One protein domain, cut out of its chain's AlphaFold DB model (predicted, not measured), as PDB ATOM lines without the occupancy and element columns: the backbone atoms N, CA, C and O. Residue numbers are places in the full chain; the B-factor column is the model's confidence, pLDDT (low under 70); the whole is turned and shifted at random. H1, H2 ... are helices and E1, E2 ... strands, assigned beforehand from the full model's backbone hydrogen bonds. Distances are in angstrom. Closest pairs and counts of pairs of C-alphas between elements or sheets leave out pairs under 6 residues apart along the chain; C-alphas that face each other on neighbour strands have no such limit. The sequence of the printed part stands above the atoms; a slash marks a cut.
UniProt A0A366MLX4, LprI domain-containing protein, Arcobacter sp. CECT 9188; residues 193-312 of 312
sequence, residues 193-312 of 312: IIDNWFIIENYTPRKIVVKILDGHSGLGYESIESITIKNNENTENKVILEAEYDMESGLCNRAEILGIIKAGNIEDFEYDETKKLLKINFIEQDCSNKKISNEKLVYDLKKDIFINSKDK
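What this domain is: This is residues 193 to 312 of the 312 residues of the protein "LprI domain-containing protein" of Arcobacter sp. CECT 9188 (UniProt A0A366MLX4). Two strongly twisted sheets make a loose-edged sandwich, only partly face to face: E1 to E4 form one, E5 to E8 the other, and they overlap along the sides of E4 and E5. The short helix H1 lies at one end, in the link between the sheets. The printed part has 120 residues, mostly strand, in the order E1 E2 E3 E4 H1 E5 E6 E7 E8; both sheets are antiparallel meanders, each strand beside the one before. It is compact, with a radius of gyration of the C-alphas of 15.6 A, and flat, spanning 45 by 37 by 17 A.

Where its parts are: Find C-alpha 193 at (226.179, 168.986, 132.697), where E1, residues 193 to 199, begins. Next come E2, 206 to 216, 30.3 A; E3, 219 to 230, 32.4 A; and E4, 233 to 246, 32.9 A, which bends by 74 degrees at residue 236. H1 is 255 to 258. E5 is 262 to 272, E6 277 to 286, E7 292 to 300; E8, 305 to 307, ends at C-alpha 307 (241.007, 192.177, 135.352).

How they stand to each other: Look between neighbours for N 195 and O 211, 2.9 A; N 212 and O 223, 2.8 A; N 224 and O 241, 2.8 A; N 265 and O 283, 2.9 A; N 280 and O 297, 2.9 A; N 300 and O 305, 2.8 A. Between the sheets, the closest C-alphas of E4 and E5 are Tyr 245 and Ala 263, 4.8 A. H1 only grazes the first sheet and is too short for an O i to N i+4 pair; its one O i to N i+3 pair is within range.

The domain as a whole: The C-alphas of Asn 231 and Asn 289 are farthest apart, 48.3 A. The printed part has no cut and no long link. Confidence is under 70 at residues 201 to 205, 256 and 308 to 312.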
ATOM      1  N   ILE A 193     225.602 169.340 134.000       86.50
ATOM      2  CA  ILE A 193     226.179 168.986 132.697       86.50
ATOM      3  C   ILE A 193     227.522 169.710 132.574       86.50
ATOM      4  O   ILE A 193     227.555 170.924 132.437       86.50
ATOM      5  N   ILE A 194     228.640 168.985 132.652       86.19
ATOM      6  CA  ILE A 194     229.981 169.593 132.728       86.19
ATOM      7  C   ILE A 194     230.566 169.808 131.332       86.19
ATOM      8  O   ILE A 194     231.338 168.979 130.868       86.19
ATOM      9  N   ASP A 195     230.228 170.898 130.652       82.88
ATOM     10  CA  ASP A 195     230.645 171.177 129.266       82.88
ATOM     11  C   ASP A 195     232.171 171.108 129.052       82.88
ATOM     12  O   ASP A 195     232.665 170.453 128.133       82.88
ATOM     13  N   ASN A 196     232.941 171.704 129.963       81.06
ATOM     14  CA  ASN A 196     234.403 171.730 129.900       81.06
ATOM     15  C   ASN A 196     234.998 171.931 131.311       81.06
ATOM     16  O   ASN A 196     234.299 172.366 132.227       81.06
ATOM     17  N   TRP A 197     236.276 171.604 131.513       84.75
ATOM     18  CA  TRP A 197     236.965 171.760 132.798       84.75
ATOM     19  C   TRP A 197     238.487 171.873 132.654       84.75
ATOM     20  O   TRP A 197     239.075 171.436 131.667       84.75
ATOM     21  N   PHE A 198     239.150 172.425 133.667       79.81
ATOM     22  CA  PHE A 198     240.608 172.397 133.772       79.81
ATOM     23  C   PHE A 198     241.080 172.394 135.230       79.81
ATOM     24  O   PHE A 198     240.364 172.780 136.159       79.81
ATOM     25  N   ILE A 199     242.324 171.958 135.429       74.12
ATOM     26  CA  ILE A 199     242.958 171.876 136.745       74.12
ATOM     27  C   ILE A 199     243.709 173.173 137.034       74.12
ATOM     28  O   ILE A 199     244.533 173.604 136.231       74.12
ATOM     29  N   ILE A 200     243.471 173.772 138.201       75.31
ATOM     30  CA  ILE A 200     244.222 174.951 138.654       75.31
ATOM     31  C   ILE A 200     245.432 174.521 139.488       75.31
ATOM     32  O   ILE A 200     246.526 175.082 139.349       75.31
ATOM     33  N   GLU A 201     245.219 173.524 140.355       69.75
ATOM     34  CA  GLU A 201     246.195 173.022 141.322       69.75
ATOM     35  C   GLU A 201     246.175 171.492 141.384       69.75
ATOM     36  O   GLU A 201     245.131 170.869 141.534       69.75
ATOM     37  N   ASN A 202     247.348 170.867 141.294       61.59
ATOM     38  CA  ASN A 202     247.452 169.408 141.218       61.59
ATOM     39  C   ASN A 202     247.429 168.702 142.584       61.59
ATOM     40  O   ASN A 202     247.435 167.474 142.603       61.59
ATOM     41  N   TYR A 203     247.358 169.424 143.710       60.06
ATOM     42  CA  TYR A 203     247.493 168.862 145.064       60.06
ATOM     43  C   TYR A 203     246.361 169.295 145.996       60.06
ATOM     44  O   TYR A 203     245.750 170.329 145.778       60.06
ATOM     45  N   THR A 204     246.075 168.486 147.019       64.75
ATOM     46  CA  THR A 204     244.950 168.671 147.950       64.75
ATOM     47  C   THR A 204     245.193 169.848 148.920       64.75
ATOM     48  O   THR A 204     246.220 169.841 149.599       64.75
ATOM     49  N   PRO A 205     244.256 170.809 149.079       64.00
ATOM     50  CA  PRO A 205     242.956 170.892 148.413       64.00
ATOM     51  C   PRO A 205     243.104 171.251 146.931       64.00
ATOM     52  O   PRO A 205     243.734 172.240 146.584       64.00
ATOM     53  N   ARG A 206     242.507 170.438 146.057       79.19
ATOM     54  CA  ARG A 206     242.597 170.633 144.611       79.19
ATOM     55  C   ARG A 206     241.520 171.602 144.172       79.19
ATOM     56  O   ARG A 206     240.347 171.362 144.443       79.19
ATOM     57  N   LYS A 207     241.914 172.630 143.429       86.62
ATOM     58  CA  LYS A 207     240.979 173.545 142.780       86.62
ATOM     59  C   LYS A 207     240.857 173.201 141.297       86.62
ATOM     60  O   LYS A 207     241.862 173.122 140.585       86.62
ATOM     61  N   ILE A 208     239.633 172.973 140.844       88.75
ATOM     62  CA  ILE A 208     239.291 172.820 139.425       88.75
ATOM     63  C   ILE A 208     238.381 173.968 139.017       88.75
ATOM     64  O   ILE A 208     237.669 174.512 139.858       88.75
ATOM     65  N   VAL A 209     238.405 174.336 137.743       91.00
ATOM     66  CA  VAL A 209     237.370 175.190 137.158       91.00
ATOM     67  C   VAL A 209     236.588 174.363 136.170       91.00
ATOM     68  O   VAL A 209     237.167 173.589 135.409       91.00
ATOM     69  N   VAL A 210     235.279 174.532 136.189       91.50
ATOM     70  CA  VAL A 210     234.351 173.816 135.329       91.50
ATOM     71  C   VAL A 210     233.401 174.808 134.686       91.50
ATOM     72  O   VAL A 210     233.072 175.824 135.293       91.50
ATOM     73  N   LYS A 211     232.939 174.492 133.480       92.00
ATOM     74  CA  LYS A 211     231.727 175.077 132.920       92.00
ATOM     75  C   LYS A 211     230.593 174.092 133.100       92.00
ATOM     76  O   LYS A 211     230.711 172.931 132.706       92.00
ATOM     77  N   ILE A 212     229.524 174.560 133.720       91.38
ATOM     78  CA  ILE A 212     228.325 173.784 133.996       91.38
ATOM     79  C   ILE A 212     227.198 174.348 133.151       91.38
ATOM     80  O   ILE A 212     227.068 175.559 132.999       91.38
ATOM     81  N   LEU A 213     226.396 173.446 132.606       89.31
ATOM     82  CA  LEU A 213     225.138 173.737 131.949       89.31
ATOM     83  C   LEU A 213     224.013 173.144 132.800       89.31
ATOM     84  O   LEU A 213     224.098 172.001 133.268       89.31
ATOM     85  N   ASP A 214     222.955 173.920 132.974       87.75
ATOM     86  CA  ASP A 214     221.703 173.494 133.585       87.75
ATOM     87  C   ASP A 214     220.522 174.097 132.814       87.75
ATOM     88  O   ASP A 214     220.685 174.991 131.983       87.75
ATOM     89  N   GLY A 215     219.318 173.589 133.046       83.50
ATOM     90  CA  GLY A 215     218.133 174.124 132.399       83.50
ATOM     91  C   GLY A 215     216.835 173.589 132.972       83.50
ATOM     92  O   GLY A 215     216.669 172.392 133.217       83.50
ATOM     93  N   HIS A 216     215.869 174.487 133.147       81.56
ATOM     94  CA  HIS A 216     214.534 174.139 133.603       81.56
ATOM     95  C   HIS A 216     213.477 175.088 133.034       81.56
ATOM     96  O   HIS A 216     213.683 176.292 132.936       81.56
ATOM     97  N   SER A 217     212.304 174.547 132.688       83.62
ATOM     98  CA  SER A 217     211.115 175.336 132.322       83.62
ATOM     99  C   SER A 217     211.329 176.384 131.213       83.62
ATOM    100  O   SER A 217     210.768 177.473 131.261       83.62
ATOM    101  N   GLY A 218     212.123 176.050 130.190       81.44
ATOM    102  CA  GLY A 218     212.409 176.946 129.056       81.44
ATOM    103  C   GLY A 218     213.627 177.857 129.249       81.44
ATOM    104  O   GLY A 218     214.079 178.453 128.274       81.44
ATOM    105  N   LEU A 219     214.190 177.907 130.459       85.69
ATOM    106  CA  LEU A 219     215.417 178.629 130.789       85.69
ATOM    107  C   LEU A 219     216.619 177.693 130.799       85.69
ATOM    108  O   LEU A 219     216.542 176.583 131.324       85.69
ATOM    109  N   GLY A 220     217.715 178.160 130.216       89.25
ATOM    110  CA  GLY A 220     219.037 177.572 130.312       89.25
ATOM    111  C   GLY A 220     219.930 178.442 131.186       89.25
ATOM    112  O   GLY A 220     219.797 179.665 131.208       89.25
ATOM    113  N   TYR A 221     220.837 177.791 131.899       91.00
ATOM    114  CA  TYR A 221     221.813 178.408 132.782       91.00
ATOM    115  C   TYR A 221     223.192 177.870 132.420       91.00
ATOM    116  O   TYR A 221     223.374 176.658 132.283       91.00
ATOM    117  N   GLU A 222     224.165 178.757 132.259       92.38
ATOM    118  CA  GLU A 222     225.573 178.380 132.148       92.38
ATOM    119  C   GLU A 222     226.366 179.088 133.229       92.38
ATOM    120  O   GLU A 222     226.240 180.298 133.407       92.38
ATOM    121  N   SER A 223     227.229 178.354 133.918       93.69
ATOM    122  CA  SER A 223     228.138 178.933 134.897       93.69
ATOM    123  C   SER A 223     229.564 178.470 134.644       93.69
ATOM    124  O   SER A 223     229.808 177.347 134.202       93.69
ATOM    125  N   ILE A 224     230.529 179.340 134.935       94.56
ATOM    126  CA  ILE A 224     231.900 178.926 135.205       94.56
ATOM    127  C   ILE A 224     232.088 178.939 136.715       94.56
ATOM    128  O   ILE A 224     231.956 179.983 137.355       94.56
ATOM    129  N   GLU A 225     232.437 177.790 137.281       93.81
ATOM    130  CA  GLU A 225     232.607 177.610 138.717       93.81
ATOM    131  C   GLU A 225     234.007 177.114 139.050       93.81
ATOM    132  O   GLU A 225     234.550 176.246 138.368       93.81
ATOM    133  N   SER A 226     234.585 177.626 140.136       92.31
ATOM    134  CA  SER A 226     235.735 176.993 140.772       92.31
ATOM    135  C   SER A 226     235.275 176.081 141.901       92.31
ATOM    136  O   SER A 226     234.554 176.530 142.793       92.31
ATOM    137  N   ILE A 227     235.741 174.837 141.891       90.69
ATOM    138  CA  ILE A 227     235.393 173.818 142.879       90.69
ATOM    139  C   ILE A 227     236.644 173.444 143.661       90.69
ATOM    140  O   ILE A 227     237.671 173.095 143.068       90.69
ATOM    141  N   THR A 228     236.543 173.467 144.987       89.31
ATOM    142  CA  THR A 228     237.598 173.016 145.894       89.31
ATOM    143  C   THR A 228     237.286 171.607 146.386       89.31
ATOM    144  O   THR A 228     236.308 171.368 147.099       89.31
ATOM    145  N   ILE A 229     238.162 170.665 146.048       84.56
ATOM    146  CA  ILE A 229     238.065 169.263 146.443       84.56
ATOM    147  C   ILE A 229     239.109 168.974 147.518       84.56
ATOM    148  O   ILE A 229     240.316 169.076 147.280       84.56
ATOM    149  N   LYS A 230     238.652 168.558 148.699       85.44
ATOM    150  CA  LYS A 230     239.509 168.167 149.821       85.44
ATOM    151  C   LYS A 230     239.073 166.811 150.344       85.44
ATOM    152  O   LYS A 230     237.885 166.569 150.511       85.44
ATOM    153  N   ASN A 231     240.036 165.929 150.610       81.12
ATOM    154  CA  ASN A 231     239.771 164.564 151.078       81.12
ATOM    155  C   ASN A 231     238.737 163.831 150.208       81.12
ATOM    156  O   ASN A 231     237.886 163.115 150.728       81.12
ATOM    157  N   ASN A 232     238.810 164.026 148.888       73.44
ATOM    158  CA  ASN A 232     237.924 163.390 147.912       73.44
ATOM    159  C   ASN A 232     236.450 163.827 147.985       73.44
ATOM    160  O   ASN A 232     235.563 163.157 147.454       73.44
ATOM    161  N   GLU A 233     236.189 164.964 148.624       81.19
ATOM    162  CA  GLU A 233     234.866 165.562 148.732       81.19
ATOM    163  C   GLU A 233     234.881 166.981 148.187       81.19
ATOM    164  O   GLU A 233     235.879 167.697 148.297       81.19
ATOM    165  N   ASN A 234     233.753 167.384 147.608       86.50
ATOM    166  CA  ASN A 234     233.516 168.782 147.313       86.50
ATOM    167  C   ASN A 234     233.346 169.542 148.632       86.50
ATOM    168  O   ASN A 234     232.491 169.191 149.444       86.50
ATOM    169  N   THR A 235     234.178 170.556 148.835       90.00
ATOM    170  CA  THR A 235     234.170 171.380 150.048       90.00
ATOM    171  C   THR A 235     233.766 172.824 149.798       90.00
ATOM    172  O   THR A 235     233.396 173.509 150.747       90.00
ATOM    173  N   GLU A 236     233.814 173.285 148.550       90.62
ATOM    174  CA  GLU A 236     233.486 174.658 148.183       90.62
ATOM    175  C   GLU A 236     233.170 174.733 146.689       90.62
ATOM    176  O   GLU A 236     233.959 174.260 145.871       90.62
ATOM    177  N   ASN A 237     232.065 175.397 146.355       91.88
ATOM    178  CA  ASN A 237     231.742 175.823 145.000       91.88
ATOM    179  C   ASN A 237     231.694 177.343 144.975       91.88
ATOM    180  O   ASN A 237     231.005 177.958 145.791       91.88
ATOM    181  N   LYS A 238     232.395 177.942 144.018       92.56
ATOM    182  CA  LYS A 238     232.338 179.375 143.773       92.56
ATOM    183  C   LYS A 238     231.990 179.642 142.317       92.56
ATOM    184  O   LYS A 238     232.779 179.322 141.433       92.56
ATOM    185  N   VAL A 239     230.879 180.334 142.104       94.25
ATOM    186  CA  VAL A 239     230.498 180.886 140.801       94.25
ATOM    187  C   VAL A 239     231.410 182.067 140.455       94.25
ATOM    188  O   VAL A 239     231.533 183.018 141.227       94.25
ATOM    189  N   ILE A 240     232.094 181.975 139.314       94.56
ATOM    190  CA  ILE A 240     232.942 183.035 138.747       94.56
ATOM    191  C   ILE A 240     232.119 183.904 137.799       94.56
ATOM    192  O   ILE A 240     232.193 185.131 137.857       94.56
ATOM    193  N   LEU A 241     231.362 183.257 136.918       94.62
ATOM    194  CA  LEU A 241     230.483 183.885 135.943       94.62
ATOM    195  C   LEU A 241     229.256 182.996 135.777       94.62
ATOM    196  O   LEU A 241     229.397 181.776 135.757       94.62
ATOM    197  N   GLU A 242     228.087 183.602 135.643       94.38
ATOM    198  CA  GLU A 242     226.829 182.916 135.375       94.38
ATOM    199  C   GLU A 242     226.065 183.689 134.305       94.38
ATOM    200  O   GLU A 242     226.152 184.918 134.233       94.38
ATOM    201  N   ALA A 243     225.354 182.953 133.463       92.19
ATOM    202  CA  ALA A 243     224.560 183.481 132.379       92.19
ATOM    203  C   ALA A 243     223.252 182.700 132.259       92.19
ATOM    204  O   ALA A 243     223.246 181.470 132.303       92.19
ATOM    205  N   GLU A 244     222.155 183.424 132.071       92.12
ATOM    206  CA  GLU A 244     220.836 182.855 131.804       92.12
ATOM    207  C   GLU A 244     220.481 183.050 130.330       92.12
ATOM    208  O   GLU A 244     220.829 184.068 129.736       92.12
ATOM    209  N   TYR A 245     219.748 182.119 129.730       88.88
ATOM    210  CA  TYR A 245     219.261 182.255 128.359       88.88
ATOM    211  C   TYR A 245     217.925 181.538 128.152       88.88
ATOM    212  O   TYR A 245     217.603 180.578 128.846       88.88
ATOM    213  N   ASP A 246     217.126 181.971 127.171       85.94
ATOM    214  CA  ASP A 246     215.977 181.178 126.716       85.94
ATOM    215  C   ASP A 246     216.484 180.025 125.838       85.94
ATOM    216  O   ASP A 246     217.184 180.242 124.848       85.94
ATOM    217  N   MET A 247     216.125 178.787 126.186       82.56
ATOM    218  CA  MET A 247     216.645 177.587 125.518       82.56
ATOM    219  C   MET A 247     216.234 177.455 124.042       82.56
ATOM    220  O   MET A 247     216.870 176.700 123.311       82.56
ATOM    221  N   GLU A 248     215.185 178.143 123.580       81.06
ATOM    222  CA  GLU A 248     214.794 178.109 122.162       81.06
ATOM    223  C   GLU A 248     215.669 179.022 121.303       81.06
ATOM    224  O   GLU A 248     215.810 178.787 120.103       81.06
ATOM    225  N   SER A 249     216.234 180.076 121.894       79.25
ATOM    226  CA  SER A 249     216.932 181.134 121.153       79.25
ATOM    227  C   SER A 249     218.384 181.367 121.551       79.25
ATOM    228  O   SER A 249     219.093 182.067 120.829       79.25
ATOM    229  N   GLY A 250     218.818 180.837 122.697       76.31
ATOM    230  CA  GLY A 250     220.118 181.131 123.302       76.31
ATOM    231  C   GLY A 250     220.257 182.564 123.832       76.31
ATOM    232  O   GLY A 250     221.335 182.934 124.281       76.31
ATOM    233  N   LEU A 251     219.202 183.384 123.756       80.31
ATOM    234  CA  LEU A 251     219.221 184.825 124.022       80.31
ATOM    235  C   LEU A 251     217.865 185.288 124.609       80.31
ATOM    236  O   LEU A 251     217.152 184.497 125.216       80.31
ATOM    237  N   CYS A 252     217.484 186.564 124.473       86.62
ATOM    238  CA  CYS A 252     216.308 187.158 125.130       86.62
ATOM    239  C   CYS A 252     214.929 186.775 124.541       86.62
ATOM    240  O   CYS A 252     213.957 187.517 124.730       86.62
ATOM    241  N   ASN A 253     214.781 185.687 123.778       81.69
ATOM    242  CA  ASN A 253     213.450 185.341 123.261       81.69
ATOM    243  C   ASN A 253     212.504 185.008 124.425       81.69
ATOM    244  O   ASN A 253     212.899 184.333 125.363       81.69
ATOM    245  N   ARG A 254     211.271 185.532 124.406       75.88
ATOM    246  CA  ARG A 254     210.297 185.430 125.520       75.88
ATOM    247  C   ARG A 254     210.812 185.893 126.897       75.88
ATOM    248  O   ARG A 254     210.179 185.584 127.905       75.88
ATOM    249  N   ALA A 255     211.884 186.686 126.944       70.62
ATOM    250  CA  ALA A 255     212.495 187.174 128.181       70.62
ATOM    251  C   ALA A 255     211.490 187.829 129.145       70.62
ATOM    252  O   ALA A 255     211.559 187.595 130.345       70.62
ATOM    253  N   GLU A 256     210.496 188.562 128.630       69.81
ATOM    254  CA  GLU A 256     209.434 189.190 129.434       69.81
ATOM    255  C   GLU A 256     208.564 188.176 130.196       69.81
ATOM    256  O   GLU A 256     208.178 188.429 131.334       69.81
ATOM    257  N   ILE A 257     208.267 187.022 129.587       78.19
ATOM    258  CA  ILE A 257     207.465 185.951 130.205       78.19
ATOM    259  C   ILE A 257     208.284 185.233 131.284       78.19
ATOM    260  O   ILE A 257     207.730 184.762 132.276       78.19
ATOM    261  N   LEU A 258     209.600 185.164 131.082       79.00
ATOM    262  CA  LEU A 258     210.538 184.453 131.946       79.00
ATOM    263  C   LEU A 258     211.218 185.360 132.988       79.00
ATOM    264  O   LEU A 258     211.943 184.862 133.841       79.00
ATOM    265  N   GLY A 259     210.978 186.675 132.951       82.31
ATOM    266  CA  GLY A 259     211.571 187.650 133.873       82.31
ATOM    267  C   GLY A 259     213.052 187.969 133.623       82.31
ATOM    268  O   GLY A 259     213.692 188.563 134.489       82.31
ATOM    269  N   ILE A 260     213.600 187.611 132.458       83.38
ATOM    270  CA  ILE A 260     215.012 187.827 132.118       83.38
ATOM    271  C   ILE A 260     215.219 189.279 131.668       83.38
ATOM    272  O   ILE A 260     214.583 189.751 130.726       83.38
ATOM    273  N   ILE A 261     216.142 189.997 132.307       88.31
ATOM    274  CA  ILE A 261     216.506 191.375 131.915       88.31
ATOM    275  C   ILE A 261     217.748 191.378 131.014       88.31
ATOM    276  O   ILE A 261     217.884 192.223 130.125       88.31
ATOM    277  N   LYS A 262     218.642 190.411 131.223       90.50
ATOM    278  CA  LYS A 262     219.850 190.182 130.437       90.50
ATOM    279  C   LYS A 262     219.991 188.693 130.177       90.50
ATOM    280  O   LYS A 262     219.971 187.925 131.132       90.50
ATOM    281  N   ALA A 263     220.126 188.312 128.914       90.81
ATOM    282  CA  ALA A 263     220.429 186.939 128.535       90.81
ATOM    283  C   ALA A 263     221.884 186.841 128.081       90.81
ATOM    284  O   ALA A 263     222.413 187.803 127.529       90.81
ATOM    285  N   GLY A 264     222.530 185.699 128.259       90.31
ATOM    286  CA  GLY A 264     223.894 185.513 127.798       90.31
ATOM    287  C   GLY A 264     224.307 184.061 127.646       90.31
ATOM    288  O   GLY A 264     223.641 183.145 128.117       90.31
ATOM    289  N   ASN A 265     225.436 183.874 126.977       90.38
ATOM    290  CA  ASN A 265     226.040 182.575 126.729       90.38
ATOM    291  C   ASN A 265     227.557 182.657 126.929       90.38
ATOM    292  O   ASN A 265     228.199 183.636 126.530       90.38
ATOM    293  N   ILE A 266     228.129 181.623 127.547       92.38
ATOM    294  CA  ILE A 266     229.570 181.486 127.731       92.38
ATOM    295  C   ILE A 266     230.096 180.653 126.560       92.38
ATOM    296  O   ILE A 266     230.133 179.423 126.632       92.38
ATOM    297  N   GLU A 267     230.514 181.310 125.478       90.25
ATOM    298  CA  GLU A 267     230.911 180.614 124.244       90.25
ATOM    299  C   GLU A 267     232.098 179.679 124.475       90.25
ATOM    300  O   GLU A 267     232.083 178.522 124.063       90.25
ATOM    301  N   ASP A 268     233.131 180.191 125.145       87.38
ATOM    302  CA  ASP A 268     234.362 179.457 125.405       87.38
ATOM    303  C   ASP A 268     235.119 180.054 126.593       87.38
ATOM    304  O   ASP A 268     234.973 181.235 126.934       87.38
ATOM    305  N   PHE A 269     235.970 179.240 127.206       90.44
ATOM    306  CA  PHE A 269     236.915 179.692 128.204       90.44
ATOM    307  C   PHE A 269     238.227 178.911 128.150       90.44
ATOM    308  O   PHE A 269     238.273 177.685 128.068       90.44
ATOM    309  N   GLU A 270     239.322 179.649 128.272       90.38
ATOM    310  CA  GLU A 270     240.678 179.120 128.229       90.38
ATOM    311  C   GLU A 270     241.414 179.416 129.530       90.38
ATOM    312  O   GLU A 270     241.313 180.507 130.102       90.38
ATOM    313  N   TYR A 271     242.258 178.478 129.944       89.19
ATOM    314  CA  TYR A 271     243.119 178.646 131.103       89.19
ATOM    315  C   TYR A 271     244.581 178.855 130.701       89.19
ATOM    316  O   TYR A 271     245.230 177.969 130.149       89.19
ATOM    317  N   ASP A 272     245.126 180.028 131.025       88.94
ATOM    318  CA  ASP A 272     246.565 180.289 130.979       88.94
ATOM    319  C   ASP A 272     247.192 179.809 132.295       88.94
ATOM    320  O   ASP A 272     247.224 180.537 133.291       88.94
ATOM    321  N   GLU A 273     247.691 178.573 132.302       84.06
ATOM    322  CA  GLU A 273     248.283 177.949 133.491       84.06
ATOM    323  C   GLU A 273     249.490 178.729 134.033       84.06
ATOM    324  O   GLU A 273     249.674 178.829 135.249       84.06
ATOM    325  N   THR A 274     250.292 179.332 133.149       86.38
ATOM    326  CA  THR A 274     251.502 180.070 133.541       86.38
ATOM    327  C   THR A 274     251.135 181.332 134.314       86.38
ATOM    328  O   THR A 274     251.726 181.632 135.353       86.38
ATOM    329  N   LYS A 275     250.135 182.073 133.828       89.19
ATOM    330  CA  LYS A 275     249.681 183.315 134.467       89.19
ATOM    331  C   LYS A 275     248.598 183.096 135.515       89.19
ATOM    332  O   LYS A 275     248.322 184.014 136.279       89.19
ATOM    333  N   LYS A 276     248.015 181.895 135.568       89.50
ATOM    334  CA  LYS A 276     246.844 181.559 136.387       89.50
ATOM    335  C   LYS A 276     245.648 182.465 136.065       89.50
ATOM    336  O   LYS A 276     244.938 182.912 136.962       89.50
ATOM    337  N   LEU A 277     245.445 182.732 134.772       92.25
ATOM    338  CA  LEU A 277     244.353 183.565 134.267       92.25
ATOM    339  C   LEU A 277     243.355 182.717 133.489       92.25
ATOM    340  O   LEU A 277     243.743 181.908 132.650       92.25
ATOM    341  N   LEU A 278     242.079 182.960 133.741       93.12
ATOM    342  CA  LEU A 278     240.971 182.411 132.981       93.12
ATOM    343  C   LEU A 278     240.502 183.472 131.982       93.12
ATOM    344  O   LEU A 278     240.141 184.578 132.378       93.12
ATOM    345  N   LYS A 279     240.540 183.160 130.690       93.94
ATOM    346  CA  LYS A 279     239.980 184.008 129.633       93.94
ATOM    347  C   LYS A 279     238.613 183.463 129.265       93.94
ATOM    348  O   LYS A 279     238.500 182.262 129.064       93.94
ATOM    349  N   ILE A 280     237.614 184.324 129.168       94.12
ATOM    350  CA  ILE A 280     236.231 183.925 128.909       94.12
ATOM    351  C   ILE A 280     235.706 184.767 127.752       94.12
ATOM    352  O   ILE A 280     235.792 185.996 127.799       94.12
ATOM    353  N   ASN A 281     235.180 184.107 126.725       93.38
ATOM    354  CA  ASN A 281     234.395 184.750 125.680       93.38
ATOM    355  C   ASN A 281     232.927 184.679 126.103       93.38
ATOM    356  O   ASN A 281     232.376 183.592 126.271       93.38
ATOM    357  N   PHE A 282     232.327 185.840 126.334       93.38
ATOM    358  CA  PHE A 282     230.982 185.963 126.871       93.38
ATOM    359  C   PHE A 282     230.128 186.820 125.944       93.38
ATOM    360  O   PHE A 282     230.526 187.925 125.570       93.38
ATOM    361  N   ILE A 283     228.954 186.320 125.577       92.38
ATOM    362  CA  ILE A 283     227.947 187.089 124.851       92.38
ATOM    363  C   ILE A 283     226.858 187.468 125.840       92.38
ATOM    364  O   ILE A 283     226.296 186.599 126.493       92.38
ATOM    365  N   GLU A 284     226.526 188.754 125.901       92.38
ATOM    366  CA  GLU A 284     225.386 189.263 126.660       92.38
ATOM    367  C   GLU A 284     224.446 190.029 125.726       92.38
ATOM    368  O   GLU A 284     224.880 190.759 124.833       92.38
ATOM    369  N   GLN A 285     223.145 189.890 125.944       92.62
ATOM    370  CA  GLN A 285     222.102 190.682 125.327       92.62
ATOM    371  C   GLN A 285     221.273 191.379 126.406       92.62
ATOM    372  O   GLN A 285     220.693 190.735 127.277       92.62
ATOM    373  N   ASP A 286     221.149 192.700 126.296       91.19
ATOM    374  CA  ASP A 286     220.165 193.469 127.058       91.19
ATOM    375  C   ASP A 286     218.779 193.246 126.440       91.19
ATOM    376  O   ASP A 286     218.522 193.621 125.290       91.19
ATOM    377  N   CYS A 287     217.873 192.626 127.195       89.06
ATOM    378  CA  CYS A 287     216.562 192.238 126.687       89.06
ATOM    379  C   CYS A 287     215.639 193.439 126.433       89.06
ATOM    380  O   CYS A 287     214.714 193.338 125.627       89.06
ATOM    381  N   SER A 288     215.927 194.599 127.034       87.69
ATOM    382  CA  SER A 288     215.115 195.816 126.905       87.69
ATOM    383  C   SER A 288     215.300 196.496 125.549       87.69
ATOM    384  O   SER A 288     214.366 197.076 124.997       87.69
ATOM    385  N   ASN A 289     216.517 196.453 125.004       90.12
ATOM    386  CA  ASN A 289     216.874 197.117 123.744       90.12
ATOM    387  C   ASN A 289     217.426 196.149 122.682       90.12
ATOM    388  O   ASN A 289     217.777 196.581 121.582       90.12
ATOM    389  N   LYS A 290     217.487 194.849 123.001       87.69
ATOM    390  CA  LYS A 290     218.019 193.755 122.175       87.69
ATOM    391  C   LYS A 290     219.473 193.940 121.745       87.69
ATOM    392  O   LYS A 290     219.928 193.245 120.832       87.69
ATOM    393  N   LYS A 291     220.212 194.856 122.373       92.69
ATOM    394  CA  LYS A 291     221.610 195.117 122.047       92.69
ATOM    395  C   LYS A 291     222.461 193.959 122.543       92.69
ATOM    396  O   LYS A 291     222.383 193.594 123.709       92.69
ATOM    397  N   ILE A 292     223.290 193.436 121.648       92.44
ATOM    398  CA  ILE A 292     224.245 192.372 121.944       92.44
ATOM    399  C   ILE A 292     225.625 192.993 122.173       92.44
ATOM    400  O   ILE A 292     226.052 193.883 121.428       92.44
ATOM    401  N   SER A 293     226.321 192.514 123.195       92.19
ATOM    402  CA  SER A 293     227.719 192.802 123.490       92.19
ATOM    403  C   SER A 293     228.512 191.506 123.557       92.19
ATOM    404  O   SER A 293     228.128 190.569 124.246       92.19
ATOM    405  N   ASN A 294     229.647 191.492 122.860       93.12
ATOM    406  CA  ASN A 294     230.631 190.424 122.964       93.12
ATOM    407  C   ASN A 294     231.751 190.911 123.878       93.12
ATOM    408  O   ASN A 294     232.453 191.875 123.554       93.12
ATOM    409  N   GLU A 295     231.905 190.257 125.017       90.94
ATOM    410  CA  GLU A 295     232.882 190.592 126.034       90.94
ATOM    411  C   GLU A 295     233.984 189.539 126.082       90.94
ATOM    412  O   GLU A 295     233.749 188.333 126.056       90.94
ATOM    413  N   LYS A 296     235.225 190.016 126.167       92.88
ATOM    414  CA  LYS A 296     236.377 189.178 126.495       92.88
ATOM    415  C   LYS A 296     236.754 189.481 127.926       92.88
ATOM    416  O   LYS A 296     237.325 190.538 128.199       92.88
ATOM    417  N   LEU A 297     236.399 188.586 128.833       93.94
ATOM    418  CA  LEU A 297     236.670 188.733 130.254       93.94
ATOM    419  C   LEU A 297     237.967 188.008 130.606       93.94
ATOM    420  O   LEU A 297     238.300 186.970 130.035       93.94
ATOM    421  N   VAL A 298     238.713 188.569 131.554       94.75
ATOM    422  CA  VAL A 298     239.910 187.934 132.106       94.75
ATOM    423  C   VAL A 298     239.756 187.878 133.613       94.75
ATOM    424  O   VAL A 298     239.632 188.912 134.260       94.75
ATOM    425  N   TYR A 299     239.773 186.677 134.174       94.00
ATOM    426  CA  TYR A 299     239.648 186.434 135.602       94.00
ATOM    427  C   TYR A 299     240.983 185.958 136.183       94.00
ATOM    428  O   TYR A 299     241.586 184.999 135.696       94.00
ATOM    429  N   ASP A 300     241.467 186.647 137.214       92.56
ATOM    430  CA  ASP A 300     242.661 186.272 137.968       92.56
ATOM    431  C   ASP A 300     242.275 185.280 139.062       92.56
ATOM    432  O   ASP A 300     241.714 185.660 140.087       92.56
ATOM    433  N   LEU A 301     242.600 184.001 138.862       88.31
ATOM    434  CA  LEU A 301     242.239 182.936 139.803       88.31
ATOM    435  C   LEU A 301     242.987 183.030 141.138       88.31
ATOM    436  O   LEU A 301     242.533 182.455 142.124       88.31
ATOM    437  N   LYS A 302     244.134 183.724 141.181       87.00
ATOM    438  CA  LYS A 302     244.908 183.919 142.416       87.00
ATOM    439  C   LYS A 302     244.369 185.077 143.238       87.00
ATOM    440  O   LYS A 302     244.318 184.985 144.460       87.00
ATOM    441  N   LYS A 303     244.040 186.181 142.570       90.12
ATOM    442  CA  LYS A 303     243.517 187.389 143.221       90.12
ATOM    443  C   LYS A 303     242.009 187.370 143.387       90.12
ATOM    444  O   LYS A 303     241.492 188.214 144.106       90.12
ATOM    445  N   ASP A 304     241.343 186.426 142.735       89.88
ATOM    446  CA  ASP A 304     239.914 186.193 142.852       89.88
ATOM    447  C   ASP A 304     239.061 187.346 142.279       89.88
ATOM    448  O   ASP A 304     237.956 187.621 142.748       89.88
ATOM    449  N   ILE A 305     239.570 188.021 141.238       93.00
ATOM    450  CA  ILE A 305     238.975 189.228 140.634       93.00
ATOM    451  C   ILE A 305     239.003 189.192 139.103       93.00
ATOM    452  O   ILE A 305     239.910 188.620 138.497       93.00
ATOM    453  N   PHE A 306     238.065 189.895 138.464       92.94
ATOM    454  CA  PHE A 306     238.181 190.238 137.046       92.94
ATOM    455  C   PHE A 306     239.224 191.342 136.840       92.94
ATOM    456  O   PHE A 306     239.235 192.355 137.542       92.94
ATOM    457  N   ILE A 307     240.093 191.155 135.852       91.44
ATOM    458  CA  ILE A 307     241.007 192.177 135.352       91.44
ATOM    459  C   ILE A 307     240.295 192.847 134.176       91.44
ATOM    460  O   ILE A 307     239.990 192.186 133.184       91.44
ATOM    461  N   ASN A 308     240.018 194.149 134.283       68.62
ATOM    462  CA  ASN A 308     239.378 194.914 133.213       68.62
ATOM    463  C   ASN A 308     240.107 194.692 131.878       68.62
ATOM    464  O   ASN A 308     241.270 195.056 131.726       68.62
ATOM    465  N   SER A 309     239.402 194.145 130.887       55.75
ATOM    466  CA  SER A 309     239.935 193.895 129.541       55.75
ATOM    467  C   SER A 309     240.061 195.156 128.679       55.75
ATOM    468  O   SER A 309     240.424 195.064 127.510       55.75
ATOM    469  N   LYS A 310     239.787 196.338 129.252       50.25
ATOM    470  CA  LYS A 310     239.889 197.639 128.572       50.25
ATOM    471  C   LYS A 310     241.301 198.230 128.531       50.25
ATOM    472  O   LYS A 310     241.481 199.236 127.858       50.25
ATOM    473  N   ASP A 311     242.284 197.595 129.165       37.53
ATOM    474  CA  ASP A 311     243.690 197.993 129.065       37.53
ATOM    475  C   ASP A 311     244.476 196.982 128.219       37.53
ATOM    476  O   ASP A 311     245.214 196.147 128.751       37.53
ATOM    477  N   LYS A 312     244.299 197.036 126.892       31.86
ATOM    478  CA  LYS A 312     245.304 196.588 125.916       31.86
ATOM    479  C   LYS A 312     245.085 197.174 124.532       31.86
ATOM    480  O   LYS A 312     243.968 197.010 123.996       31.86
TER     481      LYS A 312